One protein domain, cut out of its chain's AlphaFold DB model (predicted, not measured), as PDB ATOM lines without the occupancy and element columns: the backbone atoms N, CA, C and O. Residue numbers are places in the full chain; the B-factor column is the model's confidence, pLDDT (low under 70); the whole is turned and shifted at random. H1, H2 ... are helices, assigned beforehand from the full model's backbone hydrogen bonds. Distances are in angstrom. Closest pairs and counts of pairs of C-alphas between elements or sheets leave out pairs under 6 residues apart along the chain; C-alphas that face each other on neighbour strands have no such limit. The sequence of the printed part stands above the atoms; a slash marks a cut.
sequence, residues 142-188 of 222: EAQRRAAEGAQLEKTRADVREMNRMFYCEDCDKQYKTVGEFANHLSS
ATOM      1  N   GLU A 142     113.019  64.576  11.595       82.25
ATOM      2  CA  GLU A 142     112.937  64.641  10.129       82.25
ATOM      3  C   GLU A 142     111.546  65.065   9.657       82.25
ATOM      4  O   GLU A 142     111.421  65.873   8.731       82.25
ATOM      5  N   ALA A 143     110.500  64.591  10.337       84.12
ATOM      6  CA  ALA A 143     109.134  65.045  10.106       84.12
ATOM      7  C   ALA A 143     108.991  66.548  10.405       84.12
ATOM      8  O   ALA A 143     108.395  67.281   9.613       84.12
ATOM      9  N   GLN A 144     109.602  67.032  11.494       87.00
ATOM     10  CA  GLN A 144     109.651  68.461  11.822       87.00
ATOM     11  C   GLN A 144     110.426  69.269  10.778       87.00
ATOM     12  O   GLN A 144     109.960  70.336  10.380       87.00
ATOM     13  N   ARG A 145     111.561  68.767  10.274       88.69
ATOM     14  CA  ARG A 145     112.319  69.428   9.199       88.69
ATOM     15  C   ARG A 145     111.509  69.536   7.912       88.69
ATOM     16  O   ARG A 145     111.461  70.617   7.332       88.69
ATOM     17  N   ARG A 146     110.815  68.471   7.498       87.25
ATOM     18  CA  ARG A 146     109.941  68.508   6.314       87.25
ATOM     19  C   ARG A 146     108.756  69.447   6.510       87.25
ATOM     20  O   ARG A 146     108.393  70.166   5.586       87.25
ATOM     21  N   ALA A 147     108.164  69.462   7.703       91.44
ATOM     22  CA  ALA A 147     107.085  70.387   8.029       91.44
ATOM     23  C   ALA A 147     107.570  71.846   8.013       91.44
ATOM     24  O   ALA A 147     106.887  72.712   7.472       91.44
ATOM     25  N   ALA A 148     108.765  72.119   8.548       94.75
ATOM     26  CA  ALA A 148     109.375  73.443   8.526       94.75
ATOM     27  C   ALA A 148     109.711  73.887   7.097       94.75
ATOM     28  O   ALA A 148     109.368  75.001   6.714       94.75
ATOM     29  N   GLU A 149     110.318  73.019   6.289       94.56
ATOM     30  CA  GLU A 149     110.609  73.290   4.879       94.56
ATOM     31  C   GLU A 149     109.323  73.503   4.072       94.56
ATOM     32  O   GLU A 149     109.207  74.494   3.357       94.56
ATOM     33  N   GLY A 150     108.307  72.655   4.257       95.38
ATOM     34  CA  GLY A 150     106.990  72.828   3.643       95.38
ATOM     35  C   GLY A 150     106.332  74.155   4.032       95.38
ATOM     36  O   GLY A 150     105.797  74.857   3.175       95.38
ATOM     37  N   ALA A 151     106.443  74.556   5.302       96.06
ATOM     38  CA  ALA A 151     105.964  75.854   5.768       96.06
ATOM     39  C   ALA A 151     106.754  77.027   5.161       96.06
ATOM     40  O   ALA A 151     106.165  78.065   4.865       96.06
ATOM     41  N   GLN A 152     108.067  76.887   4.953       94.50
ATOM     42  CA  GLN A 152     108.884  77.907   4.281       94.50
ATOM     43  C   GLN A 152     108.551  78.019   2.790       94.50
ATOM     44  O   GLN A 152     108.464  79.129   2.261       94.50
ATOM     45  N   LEU A 153     108.311  76.894   2.115       96.31
ATOM     46  CA  LEU A 153     107.908  76.874   0.710       96.31
ATOM     47  C   LEU A 153     106.535  77.517   0.512       96.31
ATOM     48  O   LEU A 153     106.364  78.303  -0.415       96.31
ATOM     49  N   GLU A 154     105.575  77.248   1.398       96.06
ATOM     50  CA  GLU A 154     104.263  77.902   1.348       96.06
ATOM     51  C   GLU A 154     104.355  79.408   1.629       96.06
ATOM     52  O   GLU A 154     103.716  80.184   0.920       96.06
ATOM     53  N   LYS A 155     105.212  79.852   2.561       96.81
ATOM     54  CA  LYS A 155     105.498  81.287   2.755       96.81
ATOM     55  C   LYS A 155     106.092  81.921   1.501       96.81
ATOM     56  O   LYS A 155     105.523  82.866   0.974       96.81
ATOM     57  N   THR A 156     107.155  81.331   0.957       96.69
ATOM     58  CA  THR A 156     107.797  81.803  -0.282       96.69
ATOM     59  C   THR A 156     106.789  81.873  -1.431       96.69
ATOM     60  O   THR A 156     106.759  82.829  -2.201       96.69
ATOM     61  N   ARG A 157     105.911  80.873  -1.545       95.19
ATOM     62  CA  ARG A 157     104.853  80.840  -2.558       95.19
ATOM     63  C   ARG A 157     103.811  81.936  -2.336       95.19
ATOM     64  O   ARG A 157     103.332  82.495  -3.321       95.19
ATOM     65  N   ALA A 158     103.434  82.219  -1.093       95.88
ATOM     66  CA  ALA A 158     102.532  83.316  -0.756       95.88
ATOM     67  C   ALA A 158     103.169  84.674  -1.084       95.88
ATOM     68  O   ALA A 158     102.533  85.487  -1.749       95.88
ATOM     69  N   ASP A 159     104.443  84.865  -0.743       95.25
ATOM     70  CA  ASP A 159     105.199  86.082  -1.044       95.25
ATOM     71  C   ASP A 159     105.290  86.314  -2.556       95.25
ATOM     72  O   ASP A 159     105.019  87.409  -3.043       95.25
ATOM     73  N   VAL A 160     105.575  85.267  -3.339       93.56
ATOM     74  CA  VAL A 160     105.580  85.351  -4.809       93.56
ATOM     75  C   VAL A 160     104.201  85.728  -5.354       93.56
ATOM     76  O   VAL A 160     104.122  86.471  -6.331       93.56
ATOM     77  N   ARG A 161     103.103  85.247  -4.756       90.44
ATOM     78  CA  ARG A 161     101.752  85.658  -5.171       90.44
ATOM     79  C   ARG A 161     101.471  87.113  -4.827       90.44
ATOM     80  O   ARG A 161     100.915  87.808  -5.668       90.44
ATOM     81  N   GLU A 162     101.868  87.567  -3.644       93.38
ATOM     82  CA  GLU A 162     101.663  88.952  -3.215       93.38
ATOM     83  C   GLU A 162     102.465  89.924  -4.084       93.38
ATOM     84  O   GLU A 162     101.917  90.888  -4.616       93.38
ATOM     85  N   MET A 163     103.736  89.613  -4.344       90.12
ATOM     86  CA  MET A 163     104.579  90.380  -5.265       90.12
ATOM     87  C   MET A 163     103.966  90.456  -6.668       90.12
ATOM     88  O   MET A 163     103.975  91.505  -7.309       90.12
ATOM     89  N   ASN A 164     103.383  89.353  -7.141       91.00
ATOM     90  CA  ASN A 164     102.763  89.276  -8.459       91.00
ATOM     91  C   ASN A 164     101.330  89.835  -8.513       91.00
ATOM     92  O   ASN A 164     100.810  90.025  -9.616       91.00
ATOM     93  N   ARG A 165     100.707  90.159  -7.369       91.75
ATOM     94  CA  ARG A 165      99.337  90.694  -7.276       91.75
ATOM     95  C   ARG A 165      99.168  91.991  -8.062       91.75
ATOM     96  O   ARG A 165      98.115  92.235  -8.640       91.75
ATOM     97  N   MET A 166     100.216  92.806  -8.126       88.81
ATOM     98  CA  MET A 166     100.222  94.079  -8.857       88.81
ATOM     99  C   MET A 166     100.031  93.900 -10.369       88.81
ATOM    100  O   MET A 166      99.540  94.813 -11.024       88.81
ATOM    101  N   PHE A 167     100.389  92.733 -10.915       94.56
ATOM    102  CA  PHE A 167     100.228  92.379 -12.329       94.56
ATOM    103  C   PHE A 167      99.081  91.387 -12.554       94.56
ATOM    104  O   PHE A 167      99.037  90.711 -13.582       94.56
ATOM    105  N   TYR A 168      98.163  91.275 -11.596       94.38
ATOM    106  CA  TYR A 168      96.977  90.438 -11.699       94.38
ATOM    107  C   TYR A 168      95.740  91.296 -11.971       94.38
ATOM    108  O   TYR A 168      95.505  92.302 -11.303       94.38
ATOM    109  N   CYS A 169      94.923  90.891 -12.942       93.75
ATOM    110  CA  CYS A 169      93.625  91.510 -13.190       93.75
ATOM    111  C   CYS A 169      92.497  90.625 -12.651       93.75
ATOM    112  O   CYS A 169      92.217  89.575 -13.231       93.75
ATOM    113  N   GLU A 170      91.822  91.083 -11.592       90.88
ATOM    114  CA  GLU A 170      90.702  90.382 -10.940       90.88
ATOM    115  C   GLU A 170      89.460  90.278 -11.845       90.88
ATOM    116  O   GLU A 170      88.786  89.257 -11.861       90.88
ATOM    117  N   ASP A 171      89.163  91.295 -12.661       91.94
ATOM    118  CA  ASP A 171      87.991  91.251 -13.550       91.94
ATOM    119  C   ASP A 171      88.194  90.261 -14.709       91.94
ATOM    120  O   ASP A 171      87.236  89.712 -15.264       91.94
ATOM    121  N   CYS A 172      89.447  90.041 -15.120       91.50
ATOM    122  CA  CYS A 172      89.805  89.217 -16.270       91.50
ATOM    123  C   CYS A 172      90.379  87.841 -15.914       91.50
ATOM    124  O   CYS A 172      90.484  87.033 -16.836       91.50
ATOM    125  N   ASP A 173      90.701  87.586 -14.643       91.38
ATOM    126  CA  ASP A 173      91.390  86.393 -14.134       91.38
ATOM    127  C   ASP A 173      92.699  86.088 -14.881       91.38
ATOM    128  O   ASP A 173      92.973  84.955 -15.280       91.38
ATOM    129  N   LYS A 174      93.512  87.125 -15.119       92.69
ATOM    130  CA  LYS A 174      94.756  87.024 -15.902       92.69
ATOM    131  C   LYS A 174      95.949  87.562 -15.122       92.69
ATOM    132  O   LYS A 174      95.909  88.687 -14.629       92.69
ATOM    133  N   GLN A 175      97.010  86.757 -15.069       94.19
ATOM    134  CA  GLN A 175      98.318  87.148 -14.551       94.19
ATOM    135  C   GLN A 175      99.216  87.619 -15.693       94.19
ATOM    136  O   GLN A 175      99.406  86.900 -16.676       94.19
ATOM    137  N   TYR A 176      99.815  88.789 -15.526       94.31
ATOM    138  CA  TYR A 176     100.754  89.376 -16.472       94.31
ATOM    139  C   TYR A 176     102.182  89.276 -15.932       94.31
ATOM    140  O   TYR A 176     102.403  89.244 -14.720       94.31
ATOM    141  N   LYS A 177     103.154  89.153 -16.842       91.12
ATOM    142  CA  LYS A 177     104.568  88.944 -16.488       91.12
ATOM    143  C   LYS A 177     105.340  90.254 -16.419       91.12
ATOM    144  O   LYS A 177     106.321  90.347 -15.692       91.12
ATOM    145  N   THR A 178     104.912  91.252 -17.189       93.38
ATOM    146  CA  THR A 178     105.597  92.541 -17.301       93.38
ATOM    147  C   THR A 178     104.648  93.713 -17.072       93.38
ATOM    148  O   THR A 178     103.444  93.632 -17.328       93.38
ATOM    149  N   VAL A 179     105.217  94.843 -16.636       93.12
ATOM    150  CA  VAL A 179     104.482  96.099 -16.409       93.12
ATOM    151  C   VAL A 179     103.775  96.572 -17.685       93.12
ATOM    152  O   VAL A 179     102.623  96.998 -17.632       93.12
ATOM    153  N   GLY A 180     104.445  96.475 -18.838       95.06
ATOM    154  CA  GLY A 180     103.910  96.944 -20.119       95.06
ATOM    155  C   GLY A 180     102.706  96.133 -20.601       95.06
ATOM    156  O   GLY A 180     101.701  96.708 -21.008       95.06
ATOM    157  N   GLU A 181     102.768  94.803 -20.504       94.44
ATOM    158  CA  GLU A 181     101.637  93.933 -20.857       94.44
ATOM    159  C   GLU A 181     100.413  94.209 -19.981       94.44
ATOM    160  O   GLU A 181      99.292  94.268 -20.487       94.44
ATOM    161  N   PHE A 182     100.627  94.420 -18.678       95.94
ATOM    162  CA  PHE A 182      99.549  94.740 -17.749       95.94
ATOM    163  C   PHE A 182      98.912  96.100 -18.058       95.94
ATOM    164  O   PHE A 182      97.691  96.207 -18.137       95.94
ATOM    165  N   ALA A 183      99.719  97.132 -18.316       93.88
ATOM    166  CA  ALA A 183      99.218  98.455 -18.690       93.88
ATOM    167  C   ALA A 183      98.428  98.427 -20.013       93.88
ATOM    168  O   ALA A 183      97.354  99.024 -20.107       93.88
ATOM    169  N   ASN A 184      98.915  97.682 -21.008       95.94
ATOM    170  CA  ASN A 184      98.216  97.483 -22.281       95.94
ATOM    171  C   ASN A 184      96.901  96.721 -22.101       95.94
ATOM    172  O   ASN A 184      95.914  96.992 -22.782       95.94
ATOM    173  N   HIS A 185      96.859  95.770 -21.168       94.81
ATOM    174  CA  HIS A 185      95.618  95.105 -20.816       94.81
ATOM    175  C   HIS A 185      94.605  96.077 -20.202       94.81
ATOM    176  O   HIS A 185      93.457  96.102 -20.649       94.81
ATOM    177  N   LEU A 186      95.018  96.896 -19.230       93.25
ATOM    178  CA  LEU A 186      94.134  97.851 -18.553       93.25
ATOM    179  C   LEU A 186      93.539  98.903 -19.502       93.25
ATOM    180  O   LEU A 186      92.439  99.383 -19.248       93.25
ATOM    181  N   SER A 187      94.240  99.245 -20.586       94.38
ATOM    182  CA  SER A 187      93.761 100.175 -21.618       94.38
ATOM    183  C   SER A 187      93.005  99.497 -22.770       94.38
ATOM    184  O   SER A 187      92.453 100.179 -23.636       94.38
ATOM    185  N   SER A 188      92.956  98.160 -22.805       94.06
ATOM    186  CA  SER A 188      92.299  97.422 -23.886       94.06
ATOM    187  C   SER A 188      90.775  97.581 -23.854       94.06
ATOM    188  O   SER A 188      90.139  97.600 -22.796       94.06
TER     189      SER A 188
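Overview. This is residues 142 to 188 of the 222 residues of an uncharacterized protein of Tribonema minus (UniProt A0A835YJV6). One long, unbent helix, H1, sticks out as a free arm with its residues 142 to 163, and it leads into a small head made of a folded-back loop, residues 166 to 178, and the short helix H2. The arm makes most of the length, and the head sits at its far end. The printed part has 47 residues with two named helices, H1 then H2, and no named strand, and its class is all helix. It is extended, with a radius of gyration of the C-alphas of 15.7 A, and its C-alphas span 51 by 18 by 10 A.

Arrangement. H1, residues 142 to 165, comes first, and its residues 142 to 163 stand free, with no C-alpha 8 or more residues away along the chain within 10 A. In the link that follows, residues 168 to 169 pair with residues 174 to 175, antiparallel, in stretches too short to be named strands. H2, residues 179 to 186, comes after this link and is apart from H1, with no C-alpha of the one within 8 A of the other. In H1 and H2 every pair of O i and N i+4 is within hydrogen-bond range.

Along the chain. H1 begins at C-alpha 142 at (112.937, 64.641, 10.129) and ends at C-alpha 165 at (99.337, 90.694, -7.276), 34.2 A from first to last C-alpha. H2 runs 10.7 A from C-alpha 179 to C-alpha 186 at (94.134, 97.851, -18.553).

Size, cuts and confidence. The two C-alphas farthest apart are those of Glu 142 and Ser 188, at 51.6 A. The link from H1 to H2, 13 residues, is long. The printed part has no cut. The mean pLDDT of the printed part is 92.9, and no printed residue is under 70.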